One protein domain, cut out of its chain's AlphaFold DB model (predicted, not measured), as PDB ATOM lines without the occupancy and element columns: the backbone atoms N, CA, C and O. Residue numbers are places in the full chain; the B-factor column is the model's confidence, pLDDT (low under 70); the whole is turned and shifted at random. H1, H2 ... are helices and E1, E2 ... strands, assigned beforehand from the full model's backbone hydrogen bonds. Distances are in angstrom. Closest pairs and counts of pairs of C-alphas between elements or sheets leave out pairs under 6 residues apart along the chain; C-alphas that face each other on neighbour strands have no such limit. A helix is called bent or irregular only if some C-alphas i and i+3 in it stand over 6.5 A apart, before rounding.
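Overview. This is residues 350 to 466 of the 860 residues of the protein "GDP-mannose 4,6-dehydratase" of Ardenticatenales bacterium (UniProt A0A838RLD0). A twisted four-stranded sheet has three helices over one of its faces and no named helix over the other: H3 runs along the strands, H4 crosses them slantwise, and H1 stands up from the sheet. H6 packs on H1 away from the sheet, H5 sits near H6 at the end of a long loop from H4, and residues 372 to 377, with H2, stick out free. The printed part has 117 residues, with six named helices and four named strands in the order H1 E1 H2 E2 H3 E3 E4 H4 H5 H6. The sheet runs E1 E2 E4 E3, antiparallel throughout, and the class is mixed, helices and strands. The whole is compact, with a radius of gyration of the C-alphas of 13.6 A, and rounded, with spans of 39 by 31 by 29 A.

Along the chain. H1, residues 353 to 365, starts with C-alpha 353 at (-46.084, -37.078, 3.934) and is 18.1 A long. E1 is residues 366 to 368, 7.1 A, and H2 is residues 372 to 376, 5.9 A. E2, residues 381 to 387, is 19.4 A long, and its C-alpha 387 is at (-41.579, -41.932, -17.502). H3, residues 391 to 403, measures 17.8 A. E3, residues 410 to 414, measures 13.4 A, and E4, residues 417 to 423, measures 19.3 A. H4 is residues 425 to 432, 10.4 A, and H5 is residues 445 to 449, 8.5 A. H5 is neither bent nor irregular, but only just: C-alphas 445 and 448 are 6.4 A apart. H6, residues 452 to 461, is 14.0 A long and ends with C-alpha 461 at (-48.435, -40.168, -4.929).

Arrangement. In the sheet, E1 and E3 are the edge strands. E1 and E2 are antiparallel neighbours, with N 367 and O 383 within hydrogen-bond range at 2.8 A, and E2 and E4 are antiparallel neighbours, with N 384 and O 420 within hydrogen-bond range at 2.8 A. E3 and E4 form a hairpin, with N 412 and O 419 at 2.8 A. E2, H3 and E3 make a split strand-helix-strand unit, two strands running the same way with E4 between them in the sheet, and its crossover is right-handed. H3 and H4 on one face give two layers, helices over a sheet. H3 is over E4 at a height over the sheet of 10.1 A and runs along the strands, at 9 degrees to E4 on the local plane. H4 is over E2 at a height over the sheet of 7.4 A and runs slantwise to the strands, at 51 degrees to E2 on the local plane; the closest C-alphas are those of Val 382 and His 428, 5.6 A. H1, on the same face, is over E1 and stands up from the sheet at 82 degrees. H1 touches H3, closest at the C-alphas of Leu 354 and Cys 400, 6.9 A, opposite ways at a steep tilt of 55 degrees. H1 touches H6, closest at the C-alphas of Glu 357 and Gly 461, 3.9 A, the same way at a steep tilt of 39 degrees. H5 and H6 are close but not clearly touching, with the C-alphas of Ile 447 and Ile 455 closest at 7.7 A. H2 is not on the sheet. Every O i to N i+4 pair is within hydrogen-bond range in H1, H2, H3, H4 and H6; H5 has 0 of 1, and 0 of 2 O i to N i+3 pairs.

Size, cuts and confidence. The two C-alphas farthest apart are those of Glu 415 and Thr 449, 40.8 A. The printed part has no cut. The link from H4 to H5, residues 433 to 444, is long, and the link from H3 to E3 is short but not tight. The mean pLDDT of the printed part is 85.6; residues 372 to 379 and 464 to 466 are under 70.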
ATOM      1  N   PRO A 350     -42.566 -43.705  11.749       89.94
ATOM      2  CA  PRO A 350     -43.828 -42.990  11.597       89.94
ATOM      3  C   PRO A 350     -44.112 -42.714  10.117       89.94
ATOM      4  O   PRO A 350     -43.204 -42.397   9.351       89.94
ATOM      5  N   VAL A 351     -45.380 -42.793   9.718       92.00
ATOM      6  CA  VAL A 351     -45.817 -42.416   8.371       92.00
ATOM      7  C   VAL A 351     -45.639 -40.907   8.174       92.00
ATOM      8  O   VAL A 351     -46.257 -40.092   8.858       92.00
ATOM      9  N   THR A 352     -44.792 -40.526   7.218       93.12
ATOM     10  CA  THR A 352     -44.558 -39.129   6.825       93.12
ATOM     11  C   THR A 352     -45.341 -38.776   5.551       93.12
ATOM     12  O   THR A 352     -45.732 -39.674   4.798       93.12
ATOM     13  N   PRO A 353     -45.526 -37.480   5.225       91.81
ATOM     14  CA  PRO A 353     -46.084 -37.078   3.934       91.81
ATOM     15  C   PRO A 353     -45.270 -37.598   2.738       91.81
ATOM     16  O   PRO A 353     -45.854 -37.919   1.708       91.81
ATOM     17  N   LEU A 354     -43.941 -37.728   2.882       93.62
ATOM     18  CA  LEU A 354     -43.070 -38.308   1.855       93.62
ATOM     19  C   LEU A 354     -43.345 -39.806   1.687       93.62
ATOM     20  O   LEU A 354     -43.547 -40.258   0.564       93.62
ATOM     21  N   LEU A 355     -43.407 -40.571   2.782       94.00
ATOM     22  CA  LEU A 355     -43.730 -41.998   2.727       94.00
ATOM     23  C   LEU A 355     -45.116 -42.241   2.117       94.00
ATOM     24  O   LEU A 355     -45.242 -43.113   1.265       94.00
ATOM     25  N   MET A 356     -46.127 -41.437   2.461       93.81
ATOM     26  CA  MET A 356     -47.460 -41.533   1.847       93.81
ATOM     27  C   MET A 356     -47.431 -41.302   0.336       93.81
ATOM     28  O   MET A 356     -47.978 -42.108  -0.415       93.81
ATOM     29  N   GLU A 357     -46.757 -40.248  -0.122       92.00
ATOM     30  CA  GLU A 357     -46.601 -39.937  -1.550       92.00
ATOM     31  C   GLU A 357     -45.841 -41.062  -2.290       92.00
ATOM     32  O   GLU A 357     -46.178 -41.424  -3.415       92.00
ATOM     33  N   ILE A 358     -44.893 -41.728  -1.626       94.69
ATOM     34  CA  ILE A 358     -44.170 -42.883  -2.174       94.69
ATOM     35  C   ILE A 358     -45.015 -44.173  -2.149       94.69
ATOM     36  O   ILE A 358     -44.914 -44.976  -3.077       94.69
ATOM     37  N   PHE A 359     -45.877 -44.387  -1.151       94.69
ATOM     38  CA  PHE A 359     -46.821 -45.515  -1.116       94.69
ATOM     39  C   PHE A 359     -47.905 -45.390  -2.192       94.69
ATOM     40  O   PHE A 359     -48.252 -46.380  -2.840       94.69
ATOM     41  N   GLY A 360     -48.389 -44.171  -2.442       90.88
ATOM     42  CA  GLY A 360     -49.249 -43.880  -3.585       90.88
ATOM     43  C   GLY A 360     -48.546 -44.210  -4.903       90.88
ATOM     44  O   GLY A 360     -49.061 -44.996  -5.698       90.88
ATOM     45  N   LEU A 361     -47.324 -43.695  -5.089       90.75
ATOM     46  CA  LEU A 361     -46.519 -43.938  -6.292       90.75
ATOM     47  C   LEU A 361     -46.165 -45.422  -6.466       90.75
ATOM     48  O   LEU A 361     -46.075 -45.909  -7.591       90.75
ATOM     49  N   TYR A 362     -46.022 -46.173  -5.370       92.94
ATOM     50  CA  TYR A 362     -45.880 -47.623  -5.422       92.94
ATOM     51  C   TYR A 362     -47.153 -48.292  -5.948       92.94
ATOM     52  O   TYR A 362     -47.073 -49.164  -6.813       92.94
ATOM     53  N   LEU A 363     -48.337 -47.890  -5.482       90.31
ATOM     54  CA  LEU A 363     -49.589 -48.465  -5.973       90.31
ATOM     55  C   LEU A 363     -49.886 -48.115  -7.441       90.31
ATOM     56  O   LEU A 363     -50.478 -48.946  -8.130       90.31
ATOM     57  N   ALA A 364     -49.400 -46.983  -7.946       85.06
ATOM     58  CA  ALA A 364     -49.338 -46.715  -9.380       85.06
ATOM     59  C   ALA A 364     -48.230 -47.558 -10.055       85.06
ATOM     60  O   ALA A 364     -48.474 -48.690 -10.486       85.06
ATOM     61  N   GLU A 365     -46.990 -47.067 -10.045       87.00
ATOM     62  CA  GLU A 365     -45.883 -47.519 -10.906       87.00
ATOM     63  C   GLU A 365     -44.862 -48.451 -10.223       87.00
ATOM     64  O   GLU A 365     -43.844 -48.829 -10.815       87.00
ATOM     65  N   GLY A 366     -45.105 -48.824  -8.964       88.38
ATOM     66  CA  GLY A 366     -44.276 -49.751  -8.189       88.38
ATOM     67  C   GLY A 366     -44.602 -51.235  -8.392       88.38
ATOM     68  O   GLY A 366     -45.716 -51.623  -8.755       88.38
ATOM     69  N   HIS A 367     -43.612 -52.082  -8.118       89.31
ATOM     70  CA  HIS A 367     -43.687 -53.539  -8.142       89.31
ATOM     71  C   HIS A 367     -42.716 -54.149  -7.119       89.31
ATOM     72  O   HIS A 367     -41.610 -53.639  -6.937       89.31
ATOM     73  N   CYS A 368     -43.090 -55.269  -6.502       87.75
ATOM     74  CA  CYS A 368     -42.221 -56.057  -5.624       87.75
ATOM     75  C   CYS A 368     -41.888 -57.418  -6.254       87.75
ATOM     76  O   CYS A 368     -42.781 -58.125  -6.720       87.75
ATOM     77  N   SER A 369     -40.612 -57.820  -6.202       82.81
ATOM     78  CA  SER A 369     -40.157 -59.176  -6.565       82.81
ATOM     79  C   SER A 369     -40.935 -60.238  -5.776       82.81
ATOM     80  O   SER A 369     -41.008 -60.130  -4.550       82.81
ATOM     81  N   HIS A 370     -41.521 -61.238  -6.437       74.12
ATOM     82  CA  HIS A 370     -42.567 -62.074  -5.819       74.12
ATOM     83  C   HIS A 370     -42.587 -63.536  -6.284       74.12
ATOM     84  O   HIS A 370     -43.172 -64.381  -5.610       74.12
ATOM     85  N   THR A 371     -41.962 -63.864  -7.413       73.06
ATOM     86  CA  THR A 371     -41.829 -65.255  -7.867       73.06
ATOM     87  C   THR A 371     -40.650 -65.948  -7.170       73.06
ATOM     88  O   THR A 371     -39.666 -65.280  -6.836       73.06
ATOM     89  N   PRO A 372     -40.671 -67.286  -6.992       67.69
ATOM     90  CA  PRO A 372     -39.557 -68.013  -6.376       67.69
ATOM     91  C   PRO A 372     -38.203 -67.711  -7.030       67.69
ATOM     92  O   PRO A 372     -37.238 -67.430  -6.330       67.69
ATOM     93  N   ALA A 373     -38.150 -67.625  -8.364       66.31
ATOM     94  CA  ALA A 373     -36.918 -67.344  -9.103       66.31
ATOM     95  C   ALA A 373     -36.342 -65.929  -8.865       66.31
ATOM     96  O   ALA A 373     -35.134 -65.738  -8.999       66.31
ATOM     97  N   GLU A 374     -37.174 -64.938  -8.520       68.44
ATOM     98  CA  GLU A 374     -36.731 -63.583  -8.147       68.44
ATOM     99  C   GLU A 374     -36.279 -63.506  -6.678       68.44
ATOM    100  O   GLU A 374     -35.441 -62.672  -6.327       68.44
ATOM    101  N   LEU A 375     -36.826 -64.372  -5.819       66.94
ATOM    102  CA  LEU A 375     -36.504 -64.446  -4.393       66.94
ATOM    103  C   LEU A 375     -35.242 -65.293  -4.136       66.94
ATOM    104  O   LEU A 375     -34.391 -64.895  -3.340       66.94
ATOM    105  N   GLU A 376     -35.071 -66.404  -4.860       60.66
ATOM    106  CA  GLU A 376     -33.887 -67.283  -4.828       60.66
ATOM    107  C   GLU A 376     -32.595 -66.559  -5.235       60.66
ATOM    108  O   GLU A 376     -31.524 -66.845  -4.701       60.66
ATOM    109  N   GLN A 377     -32.680 -65.569  -6.128       56.50
ATOM    110  CA  GLN A 377     -31.534 -64.757  -6.566       56.50
ATOM    111  C   GLN A 377     -31.072 -63.720  -5.517       56.50
ATOM    112  O   GLN A 377     -30.264 -62.846  -5.829       56.50
ATOM    113  N   ASN A 378     -31.574 -63.787  -4.273       51.66
ATOM    114  CA  ASN A 378     -31.405 -62.787  -3.202       51.66
ATOM    115  C   ASN A 378     -31.912 -61.369  -3.556       51.66
ATOM    116  O   ASN A 378     -31.797 -60.441  -2.753       51.66
ATOM    117  N   SER A 379     -32.525 -61.189  -4.726       61.22
ATOM    118  CA  SER A 379     -33.004 -59.916  -5.266       61.22
ATOM    119  C   SER A 379     -34.385 -59.521  -4.736       61.22
ATOM    120  O   SER A 379     -35.288 -59.218  -5.511       61.22
ATOM    121  N   ARG A 380     -34.544 -59.461  -3.405       77.25
ATOM    122  CA  ARG A 380     -35.691 -58.782  -2.774       77.25
ATOM    123  C   ARG A 380     -35.640 -57.294  -3.113       77.25
ATOM    124  O   ARG A 380     -34.901 -56.531  -2.489       77.25
ATOM    125  N   GLN A 381     -36.395 -56.904  -4.137       87.00
ATOM    126  CA  GLN A 381     -36.376 -55.561  -4.707       87.00
ATOM    127  C   GLN A 381     -37.773 -54.961  -4.833       87.00
ATOM    128  O   GLN A 381     -38.689 -55.586  -5.370       87.00
ATOM    129  N   VAL A 382     -37.892 -53.711  -4.391       92.19
ATOM    130  CA  VAL A 382     -39.003 -52.817  -4.739       92.19
ATOM    131  C   VAL A 382     -38.553 -52.024  -5.955       92.19
ATOM    132  O   VAL A 382     -37.477 -51.431  -5.918       92.19
ATOM    133  N   THR A 383     -39.317 -52.036  -7.041       92.12
ATOM    134  CA  THR A 383     -38.947 -51.385  -8.302       92.12
ATOM    135  C   THR A 383     -40.080 -50.527  -8.836       92.12
ATOM    136  O   THR A 383     -41.194 -51.007  -9.000       92.12
ATOM    137  N   PHE A 384     -39.768 -49.279  -9.161       92.44
ATOM    138  CA  PHE A 384     -40.666 -48.291  -9.748       92.44
ATOM    139  C   PHE A 384     -40.277 -48.074 -11.213       92.44
ATOM    140  O   PHE A 384     -39.082 -48.017 -11.526       92.44
ATOM    141  N   THR A 385     -41.257 -47.956 -12.110       90.12
ATOM    142  CA  THR A 385     -41.020 -47.691 -13.542       90.12
ATOM    143  C   THR A 385     -41.755 -46.429 -13.969       90.12
ATOM    144  O   THR A 385     -42.921 -46.485 -14.323       90.12
ATOM    145  N   ILE A 386     -41.053 -45.301 -13.952       88.19
ATOM    146  CA  ILE A 386     -41.607 -43.970 -14.236       88.19
ATOM    147  C   ILE A 386     -41.151 -43.472 -15.614       88.19
ATOM    148  O   ILE A 386     -40.111 -43.896 -16.130       88.19
ATOM    149  N   GLY A 387     -41.907 -42.572 -16.231       83.81
ATOM    150  CA  GLY A 387     -41.579 -41.932 -17.502       83.81
ATOM    151  C   GLY A 387     -40.293 -41.103 -17.440       83.81
ATOM    152  O   GLY A 387     -39.929 -40.544 -16.406       83.81
ATOM    153  N   ALA A 388     -39.596 -40.976 -18.573       82.25
ATOM    154  CA  ALA A 388     -38.370 -40.172 -18.662       82.25
ATOM    155  C   ALA A 388     -38.587 -38.665 -18.387       82.25
ATOM    156  O   ALA A 388     -37.621 -37.949 -18.135       82.25
ATOM    157  N   THR A 389     -39.835 -38.183 -18.405       79.75
ATOM    158  CA  THR A 389     -40.227 -36.810 -18.043       79.75
ATOM    159  C   THR A 389     -40.543 -36.624 -16.557       79.75
ATOM    160  O   THR A 389     -40.523 -35.491 -16.082       79.75
ATOM    161  N   GLU A 390     -40.784 -37.703 -15.800       79.00
ATOM    162  CA  GLU A 390     -41.245 -37.665 -14.401       79.00
ATOM    163  C   GLU A 390     -40.097 -37.372 -13.414       79.00
ATOM    164  O   GLU A 390     -39.863 -38.073 -12.425       79.00
ATOM    165  N   HIS A 391     -39.340 -36.303 -13.670       81.88
ATOM    166  CA  HIS A 391     -38.197 -35.892 -12.853       81.88
ATOM    167  C   HIS A 391     -38.579 -35.616 -11.387       81.88
ATOM    168  O   HIS A 391     -37.746 -35.793 -10.498       81.88
ATOM    169  N   HIS A 392     -39.833 -35.230 -11.121       83.62
ATOM    170  CA  HIS A 392     -40.355 -35.069  -9.764       83.62
ATOM    171  C   HIS A 392     -40.457 -36.413  -9.026       83.62
ATOM    172  O   HIS A 392     -39.900 -36.540  -7.937       83.62
ATOM    173  N   ALA A 393     -41.058 -37.436  -9.644       86.44
ATOM    174  CA  ALA A 393     -41.119 -38.785  -9.082       86.44
ATOM    175  C   ALA A 393     -39.710 -39.374  -8.879       86.44
ATOM    176  O   ALA A 393     -39.417 -39.927  -7.821       86.44
ATOM    177  N   LEU A 394     -38.786 -39.167  -9.828       90.38
ATOM    178  CA  LEU A 394     -37.387 -39.584  -9.678       90.38
ATOM    179  C   LEU A 394     -36.694 -38.912  -8.477       90.38
ATOM    180  O   LEU A 394     -35.901 -39.554  -7.783       90.38
ATOM    181  N   ALA A 395     -36.977 -37.631  -8.226       90.31
ATOM    182  CA  ALA A 395     -36.441 -36.897  -7.083       90.31
ATOM    183  C   ALA A 395     -37.055 -37.370  -5.754       90.31
ATOM    184  O   ALA A 395     -36.311 -37.586  -4.797       90.31
ATOM    185  N   LEU A 396     -38.375 -37.592  -5.706       91.38
ATOM    186  CA  LEU A 396     -39.069 -38.156  -4.543       91.38
ATOM    187  C   LEU A 396     -38.515 -39.540  -4.178       91.38
ATOM    188  O   LEU A 396     -38.175 -39.768  -3.021       91.38
ATOM    189  N   LEU A 397     -38.356 -40.438  -5.156       94.25
ATOM    190  CA  LEU A 397     -37.825 -41.789  -4.938       94.25
ATOM    191  C   LEU A 397     -36.384 -41.766  -4.401       94.25
ATOM    192  O   LEU A 397     -36.066 -42.466  -3.441       94.25
ATOM    193  N   ARG A 398     -35.507 -40.924  -4.967       94.75
ATOM    194  CA  ARG A 398     -34.137 -40.751  -4.446       94.75
ATOM    195  C   ARG A 398     -34.139 -40.236  -3.011       94.75
ATOM    196  O   ARG A 398     -33.494 -40.827  -2.153       94.75
ATOM    197  N   ARG A 399     -34.916 -39.185  -2.753       94.12
ATOM    198  CA  ARG A 399     -35.038 -38.577  -1.431       94.12
ATOM    199  C   ARG A 399     -35.613 -39.548  -0.399       94.12
ATOM    200  O   ARG A 399     -35.115 -39.588   0.710       94.12
ATOM    201  N   CYS A 400     -36.608 -40.364  -0.742       93.38
ATOM    202  CA  CYS A 400     -37.160 -41.372   0.168       93.38
ATOM    203  C   CYS A 400     -36.145 -42.474   0.510       93.38
ATOM    204  O   CYS A 400     -36.023 -42.862   1.672       93.38
ATOM    205  N   ALA A 401     -35.372 -42.930  -0.479       91.88
ATOM    206  CA  ALA A 401     -34.294 -43.885  -0.249       91.88
ATOM    207  C   ALA A 401     -33.226 -43.340   0.722       91.88
ATOM    208  O   ALA A 401     -32.743 -44.087   1.569       91.88
ATOM    209  N   GLU A 402     -32.908 -42.045   0.634       90.19
ATOM    210  CA  GLU A 402     -31.913 -41.369   1.477       90.19
ATOM    211  C   GLU A 402     -32.486 -40.948   2.855       90.19
ATOM    212  O   GLU A 402     -31.995 -41.432   3.875       90.19
ATOM    213  N   ASP A 403     -33.545 -40.127   2.904       88.75
ATOM    214  CA  ASP A 403     -34.143 -39.537   4.123       88.75
ATOM    215  C   ASP A 403     -34.802 -40.578   5.058       88.75
ATOM    216  O   ASP A 403     -34.662 -40.497   6.282       88.75
ATOM    217  N   GLU A 404     -35.574 -41.516   4.494       88.38
ATOM    218  CA  GLU A 404     -36.473 -42.405   5.258       88.38
ATOM    219  C   GLU A 404     -35.891 -43.813   5.434       88.38
ATOM    220  O   GLU A 404     -36.127 -44.466   6.453       88.38
ATOM    221  N   PHE A 405     -35.137 -44.297   4.439       88.50
ATOM    222  CA  PHE A 405     -34.642 -45.678   4.399       88.50
ATOM    223  C   PHE A 405     -33.124 -45.824   4.607       88.50
ATOM    224  O   PHE A 405     -32.673 -46.942   4.850       88.50
ATOM    225  N   ASN A 406     -32.340 -44.742   4.513       87.81
ATOM    226  CA  ASN A 406     -30.867 -44.749   4.513       87.81
ATOM    227  C   ASN A 406     -30.243 -45.835   3.598       87.81
ATOM    228  O   ASN A 406     -29.304 -46.545   3.965       87.81
ATOM    229  N   ILE A 407     -30.784 -45.990   2.384       88.00
ATOM    230  CA  ILE A 407     -30.265 -46.891   1.345       88.00
ATOM    231  C   ILE A 407     -29.930 -46.129   0.067       88.00
ATOM    232  O   ILE A 407     -30.574 -45.151  -0.300       88.00
ATOM    233  N   LYS A 408     -28.955 -46.637  -0.691       89.06
ATOM    234  CA  LYS A 408     -28.652 -46.106  -2.021       89.06
ATOM    235  C   LYS A 408     -29.576 -46.738  -3.074       89.06
ATOM    236  O   LYS A 408     -29.487 -47.951  -3.278       89.06
ATOM    237  N   PRO A 409     -30.419 -45.966  -3.783       92.62
ATOM    238  CA  PRO A 409     -31.276 -46.508  -4.832       92.62
ATOM    239  C   PRO A 409     -30.457 -46.838  -6.088       92.62
ATOM    240  O   PRO A 409     -29.572 -46.078  -6.494       92.62
ATOM    241  N   TYR A 410     -30.777 -47.950  -6.748       92.56
ATOM    242  CA  TYR A 410     -30.280 -48.228  -8.094       92.56
ATOM    243  C   TYR A 410     -31.191 -47.540  -9.113       92.56
ATOM    244  O   TYR A 410     -32.401 -47.740  -9.086       92.56
ATOM    245  N   VAL A 411     -30.628 -46.735 -10.015       93.00
ATOM    246  CA  VAL A 411     -31.380 -46.055 -11.082       93.00
ATOM    247  C   VAL A 411     -30.837 -46.499 -12.433       93.00
ATOM    248  O   VAL A 411     -29.637 -46.389 -12.686       93.00
ATOM    249  N   ARG A 412     -31.728 -46.966 -13.308       92.12
ATOM    250  CA  ARG A 412     -31.426 -47.365 -14.682       92.12
ATOM    251  C   ARG A 412     -32.319 -46.614 -15.659       92.12
ATOM    252  O   ARG A 412     -33.531 -46.803 -15.682       92.12
ATOM    253  N   GLU A 413     -31.693 -45.802 -16.492       90.31
ATOM    254  CA  GLU A 413     -32.337 -45.094 -17.596       90.31
ATOM    255  C   GLU A 413     -32.584 -46.030 -18.794       90.31
ATOM    256  O   GLU A 413     -31.841 -46.993 -19.028       90.31
ATOM    257  N   ARG A 414     -33.665 -45.765 -19.528       85.38
ATOM    258  CA  ARG A 414     -34.085 -46.412 -20.779       85.38
ATOM    259  C   ARG A 414     -34.668 -45.336 -21.702       85.38
ATOM    260  O   ARG A 414     -35.026 -44.264 -21.232       85.38
ATOM    261  N   GLU A 415     -34.837 -45.646 -22.990       80.88
ATOM    262  CA  GLU A 415     -35.237 -44.689 -24.045       80.88
ATOM    263  C   GLU A 415     -36.481 -43.829 -23.741       80.88
ATOM    264  O   GLU A 415     -36.613 -42.742 -24.297       80.88
ATOM    265  N   SER A 416     -37.390 -44.288 -22.872       84.56
ATOM    266  CA  SER A 416     -38.582 -43.532 -22.462       84.56
ATOM    267  C   SER A 416     -38.932 -43.627 -20.970       84.56
ATOM    268  O   SER A 416     -39.977 -43.109 -20.572       84.56
ATOM    269  N   THR A 417     -38.118 -44.289 -20.136       89.62
ATOM    270  CA  THR A 417     -38.423 -44.529 -18.708       89.62
ATOM    271  C   THR A 417     -37.181 -44.557 -17.816       89.62
ATOM    272  O   THR A 417     -36.109 -45.004 -18.229       89.62
ATOM    273  N   PHE A 418     -37.345 -44.163 -16.551       90.25
ATOM    274  CA  PHE A 418     -36.424 -44.512 -15.472       90.25
ATOM    275  C   PHE A 418     -36.966 -45.713 -14.696       90.25
ATOM    276  O   PHE A 418     -38.117 -45.733 -14.263       90.25
ATOM    277  N   GLN A 419     -36.106 -46.700 -14.471       92.25
ATOM    278  CA  GLN A 419     -36.355 -47.808 -13.561       92.25
ATOM    279  C   GLN A 419     -35.564 -47.560 -12.271       92.25
ATOM    280  O   GLN A 419     -34.334 -47.471 -12.313       92.25
ATOM    281  N   VAL A 420     -36.254 -47.424 -11.138       93.62
ATOM    282  CA  VAL A 420     -35.647 -47.160  -9.823       93.62
ATOM    283  C   VAL A 420     -35.891 -48.358  -8.915       93.62
ATOM    284  O   VAL A 420     -37.042 -48.723  -8.701       93.62
ATOM    285  N   SER A 421     -34.833 -48.963  -8.375       92.94
ATOM    286  CA  SER A 421     -34.914 -50.183  -7.563       92.94
ATOM    287  C   SER A 421     -34.263 -50.011  -6.188       92.94
ATOM    288  O   SER A 421     -33.084 -49.662  -6.076       92.94
ATOM    289  N   TYR A 422     -35.016 -50.323  -5.136       93.19
ATOM    290  CA  TYR A 422     -34.547 -50.427  -3.755       93.19
ATOM    291  C   TYR A 422     -34.190 -51.885  -3.453       93.19
ATOM    292  O   TYR A 422     -35.049 -52.760  -3.539       93.19
ATOM    293  N   SER A 423     -32.933 -52.154  -3.093       87.00
ATOM    294  CA  SER A 423     -32.456 -53.499  -2.728       87.00
ATOM    295  C   SER A 423     -32.278 -53.605  -1.212       87.00
ATOM    296  O   SER A 423     -31.167 -53.485  -0.703       87.00
ATOM    297  N   SER A 424     -33.381 -53.786  -0.484       84.75
ATOM    298  CA  SER A 424     -33.375 -54.014   0.967       84.75
ATOM    299  C   SER A 424     -34.517 -54.945   1.364       84.75
ATOM    300  O   SER A 424     -35.655 -54.764   0.933       84.75
ATOM    301  N   TYR A 425     -34.210 -55.929   2.218       79.12
ATOM    302  CA  TYR A 425     -35.171 -56.913   2.727       79.12
ATOM    303  C   TYR A 425     -36.345 -56.238   3.443       79.12
ATOM    304  O   TYR A 425     -37.501 -56.561   3.186       79.12
ATOM    305  N   TRP A 426     -36.048 -55.295   4.341       81.38
ATOM    306  CA  TRP A 426     -37.059 -54.674   5.195       81.38
ATOM    307  C   TRP A 426     -37.886 -53.627   4.445       81.38
ATOM    308  O   TRP A 426     -39.077 -53.491   4.703       81.38
ATOM    309  N   VAL A 427     -37.288 -52.955   3.455       88.88
ATOM    310  CA  VAL A 427     -38.022 -52.065   2.545       88.88
ATOM    311  C   VAL A 427     -38.945 -52.890   1.642       88.88
ATOM    312  O   VAL A 427     -40.099 -52.521   1.467       88.88
ATOM    313  N   HIS A 428     -38.510 -54.053   1.139       88.75
ATOM    314  CA  HIS A 428     -39.415 -54.969   0.428       88.75
ATOM    315  C   HIS A 428     -40.584 -55.416   1.315       88.75
ATOM    316  O   HIS A 428     -41.727 -55.304   0.884       88.75
ATOM    317  N   ALA A 429     -40.325 -55.813   2.566       83.69
ATOM    318  CA  ALA A 429     -41.376 -56.173   3.522       83.69
ATOM    319  C   ALA A 429     -42.378 -55.030   3.788       83.69
ATOM    320  O   ALA A 429     -43.579 -55.276   3.882       83.69
ATOM    321  N   LEU A 430     -41.907 -53.780   3.840       89.00
ATOM    322  CA  LEU A 430     -42.754 -52.594   3.978       89.00
ATOM    323  C   LEU A 430     -43.693 -52.403   2.770       89.00
ATOM    324  O   LEU A 430     -44.898 -52.246   2.949       89.00
ATOM    325  N   PHE A 431     -43.174 -52.464   1.538       90.94
ATOM    326  CA  PHE A 431     -43.999 -52.294   0.330       90.94
ATOM    327  C   PHE A 431     -44.842 -53.531  -0.026       90.94
ATOM    328  O   PHE A 431     -45.886 -53.397  -0.659       90.94
ATOM    329  N   ALA A 432     -44.450 -54.733   0.406       85.81
ATOM    330  CA  ALA A 432     -45.210 -55.965   0.175       85.81
ATOM    331  C   ALA A 432     -46.620 -55.933   0.800       85.81
ATOM    332  O   ALA A 432     -47.533 -56.548   0.245       85.81
ATOM    333  N   GLN A 433     -46.824 -55.159   1.875       86.19
ATOM    334  CA  GLN A 433     -48.135 -54.915   2.505       86.19
ATOM    335  C   GLN A 433     -49.179 -54.307   1.554       86.19
ATOM    336  O   GLN A 433     -50.371 -54.405   1.815       86.19
ATOM    337  N   PHE A 434     -48.749 -53.679   0.458       90.06
ATOM    338  CA  PHE A 434     -49.630 -53.078  -0.545       90.06
ATOM    339  C   PHE A 434     -49.974 -54.036  -1.699       90.06
ATOM    340  O   PHE A 434     -50.667 -53.636  -2.633       90.06
ATOM    341  N   GLY A 435     -49.479 -55.280  -1.671       88.19
ATOM    342  CA  GLY A 435     -49.544 -56.233  -2.783       88.19
ATOM    343  C   GLY A 435     -48.417 -56.039  -3.808       88.19
ATOM    344  O   GLY A 435     -47.899 -54.939  -3.999       88.19
ATOM    345  N   ALA A 436     -48.003 -57.119  -4.477       84.44
ATOM    346  CA  ALA A 436     -46.827 -57.121  -5.357       84.44
ATOM    347  C   ALA A 436     -47.141 -56.786  -6.827       84.44
ATOM    348  O   ALA A 436     -46.438 -55.993  -7.451       84.44
ATOM    349  N   THR A 437     -48.181 -57.395  -7.399       84.12
ATOM    350  CA  THR A 437     -48.619 -57.229  -8.799       84.12
ATOM    351  C   THR A 437     -49.804 -56.271  -8.911       84.12
ATOM    352  O   THR A 437     -50.560 -56.124  -7.953       84.12
ATOM    353  N   ALA A 438     -50.019 -55.675 -10.092       83.00
ATOM    354  CA  ALA A 438     -51.128 -54.749 -10.354       83.00
ATOM    355  C   ALA A 438     -52.520 -55.333 -10.025       83.00
ATOM    356  O   ALA A 438     -53.406 -54.606  -9.585       83.00
ATOM    357  N   GLU A 439     -52.703 -56.643 -10.196       84.75
ATOM    358  CA  GLU A 439     -53.896 -57.378  -9.776       84.75
ATOM    359  C   GLU A 439     -53.993 -57.559  -8.250       84.75
ATOM    360  O   GLU A 439     -55.084 -57.442  -7.704       84.75
ATOM    361  N   SER A 440     -52.885 -57.816  -7.546       87.38
ATOM    362  CA  SER A 440     -52.867 -58.021  -6.080       87.38
ATOM    363  C   SER A 440     -52.828 -56.732  -5.245       87.38
ATOM    364  O   SER A 440     -52.888 -56.794  -4.015       87.38
ATOM    365  N   LYS A 441     -52.662 -55.572  -5.892       90.56
ATOM    366  CA  LYS A 441     -52.514 -54.284  -5.211       90.56
ATOM    367  C   LYS A 441     -53.787 -53.897  -4.459       90.56
ATOM    368  O   LYS A 441     -54.870 -53.902  -5.041       90.56
ATOM    369  N   HIS A 442     -53.642 -53.526  -3.191       92.00
ATOM    370  CA  HIS A 442     -54.750 -53.202  -2.290       92.00
ATOM    371  C   HIS A 442     -54.359 -52.105  -1.286       92.00
ATOM    372  O   HIS A 442     -53.211 -51.666  -1.236       92.00
ATOM    373  N   LEU A 443     -55.337 -51.629  -0.511       92.38
ATOM    374  CA  LEU A 443     -55.108 -50.669   0.568       92.38
ATOM    375  C   LEU A 443     -54.886 -51.405   1.901       92.38
ATOM    376  O   LEU A 443     -55.719 -52.242   2.250       92.38
ATOM    377  N   PRO A 444     -53.826 -51.094   2.668       89.56
ATOM    378  CA  PRO A 444     -53.639 -51.655   4.001       89.56
ATOM    379  C   PRO A 444     -54.605 -51.011   5.007       89.56
ATOM    380  O   PRO A 444     -54.933 -49.828   4.905       89.56
ATOM    381  N   TYR A 445     -55.041 -51.777   6.012       88.25
ATOM    382  CA  TYR A 445     -56.105 -51.374   6.949       88.25
ATOM    383  C   TYR A 445     -55.833 -50.054   7.695       88.25
ATOM    384  O   TYR A 445     -56.769 -49.333   8.031       88.25
ATOM    385  N   TRP A 446     -54.564 -49.719   7.953       90.44
ATOM    386  CA  TRP A 446     -54.185 -48.514   8.695       90.44
ATOM    387  C   TRP A 446     -54.406 -47.222   7.898       90.44
ATOM    388  O   TRP A 446     -54.381 -46.139   8.481       90.44
ATOM    389  N   ILE A 447     -54.643 -47.299   6.580       92.25
ATOM    390  CA  ILE A 447     -54.813 -46.097   5.758       92.25
ATOM    391  C   ILE A 447     -56.091 -45.326   6.120       92.25
ATOM    392  O   ILE A 447     -56.103 -44.102   6.072       92.25
ATOM    393  N   TRP A 448     -57.154 -46.019   6.527       92.19
ATOM    394  CA  TRP A 448     -58.481 -45.430   6.735       92.19
ATOM    395  C   TRP A 448     -58.551 -44.416   7.881       92.19
ATOM    396  O   TRP A 448     -59.371 -43.503   7.830       92.19
ATOM    397  N   THR A 449     -57.683 -44.551   8.885       91.31
ATOM    398  CA  THR A 449     -57.601 -43.658  10.052       91.31
ATOM    399  C   THR A 449     -56.536 -42.569   9.903       91.31
ATOM    400  O   THR A 449     -56.330 -41.787  10.832       91.31
ATOM    401  N   GLN A 450     -55.850 -42.465   8.756       92.06
ATOM    402  CA  GLN A 450     -54.831 -41.426   8.585       92.06
ATOM    403  C   GLN A 450     -55.455 -40.016   8.519       92.06
ATOM    404  O   GLN A 450     -56.559 -39.844   7.985       92.06
ATOM    405  N   PRO A 451     -54.751 -38.991   9.033       90.06
ATOM    406  CA  PRO A 451     -55.083 -37.583   8.823       90.06
ATOM    407  C   PRO A 451     -55.307 -37.209   7.337       90.06
ATOM    408  O   PRO A 451     -54.590 -37.722   6.464       90.06
ATOM    409  N   PRO A 452     -56.266 -36.316   7.012       86.00
ATOM    410  CA  PRO A 452     -56.615 -35.975   5.627       86.00
ATOM    411  C   PRO A 452     -55.447 -35.458   4.772       86.00
ATOM    412  O   PRO A 452     -55.396 -35.729   3.573       86.00
ATOM    413  N   GLU A 453     -54.470 -34.761   5.356       86.44
ATOM    414  CA  GLU A 453     -53.280 -34.268   4.656       86.44
ATOM    415  C   GLU A 453     -52.319 -35.393   4.238       86.44
ATOM    416  O   GLU A 453     -51.672 -35.300   3.190       86.44
ATOM    417  N   LEU A 454     -52.279 -36.489   5.006       91.06
ATOM    418  CA  LEU A 454     -51.542 -37.705   4.662       91.06
ATOM    419  C   LEU A 454     -52.276 -38.503   3.574       91.06
ATOM    420  O   LEU A 454     -51.636 -38.962   2.627       91.06
ATOM    421  N   ILE A 455     -53.611 -38.577   3.622       89.38
ATOM    422  CA  ILE A 455     -54.427 -39.121   2.518       89.38
ATOM    423  C   ILE A 455     -54.231 -38.314   1.232       89.38
ATOM    424  O   ILE A 455     -54.045 -38.888   0.158       89.38
ATOM    425  N   ALA A 456     -54.203 -36.984   1.326       83.75
ATOM    426  CA  ALA A 456     -53.943 -36.114   0.186       83.75
ATOM    427  C   ALA A 456     -52.523 -36.308  -0.378       83.75
ATOM    428  O   ALA A 456     -52.343 -36.227  -1.591       83.75
ATOM    429  N   ALA A 457     -51.522 -36.590   0.464       86.62
ATOM    430  CA  ALA A 457     -50.176 -36.946   0.011       86.62
ATOM    431  C   ALA A 457     -50.143 -38.293  -0.720       86.62
ATOM    432  O   ALA A 457     -49.601 -38.385  -1.819       86.62
ATOM    433  N   PHE A 458     -50.810 -39.307  -0.177       90.44
ATOM    434  CA  PHE A 458     -50.943 -40.614  -0.812       90.44
ATOM    435  C   PHE A 458     -51.662 -40.554  -2.169       90.44
ATOM    436  O   PHE A 458     -51.204 -41.159  -3.137       90.44
ATOM    437  N   LEU A 459     -52.735 -39.767  -2.288       84.25
ATOM    438  CA  LEU A 459     -53.458 -39.614  -3.555       84.25
ATOM    439  C   LEU A 459     -52.679 -38.797  -4.601       84.25
ATOM    440  O   LEU A 459     -52.786 -39.113  -5.782       84.25
ATOM    441  N   ARG A 460     -51.846 -37.819  -4.204       81.44
ATOM    442  CA  ARG A 460     -50.855 -37.207  -5.121       81.44
ATOM    443  C   ARG A 460     -49.787 -38.211  -5.550       81.44
ATOM    444  O   ARG A 460     -49.379 -38.213  -6.703       81.44
ATOM    445  N   GLY A 461     -49.364 -39.082  -4.638       82.50
ATOM    446  CA  GLY A 461     -48.435 -40.168  -4.929       82.50
ATOM    447  C   GLY A 461     -48.944 -41.106  -6.019       82.50
ATOM    448  O   GLY A 461     -48.236 -41.380  -6.981       82.50
ATOM    449  N   TYR A 462     -50.198 -41.552  -5.887       81.31
ATOM    450  CA  TYR A 462     -50.881 -42.417  -6.861       81.31
ATOM    451  C   TYR A 462     -51.030 -41.746  -8.239       81.31
ATOM    452  O   TYR A 462     -51.275 -42.412  -9.240       81.31
ATOM    453  N   GLU A 463     -50.895 -40.424  -8.310       71.12
ATOM    454  CA  GLU A 463     -51.010 -39.673  -9.552       71.12
ATOM    455  C   GLU A 463     -49.838 -39.930 -10.503       71.12
ATOM    456  O   GLU A 463     -50.075 -40.267 -11.659       71.12
ATOM    457  N   GLY A 464     -48.591 -39.752 -10.057       66.44
ATOM    458  CA  GLY A 464     -47.486 -39.514 -11.000       66.44
ATOM    459  C   GLY A 464     -47.846 -38.380 -11.978       66.44
ATOM    460  O   GLY A 464     -48.565 -37.448 -11.612       66.44
ATOM    461  N   ASP A 465     -47.444 -38.496 -13.243       47.31
ATOM    462  CA  ASP A 465     -47.995 -37.707 -14.361       47.31
ATOM    463  C   ASP A 465     -49.329 -38.308 -14.904       47.31
ATOM    464  O   ASP A 465     -49.518 -38.457 -16.118       47.31
ATOM    465  N   ALA A 466     -50.291 -38.671 -14.033       54.06
ATOM    466  CA  ALA A 466     -51.600 -39.207 -14.449       54.06
ATOM    467  C   ALA A 466     -52.264 -38.285 -15.474       54.06
ATOM    468  O   ALA A 466     -52.589 -37.140 -15.167       54.06
TER     469      ALA A 466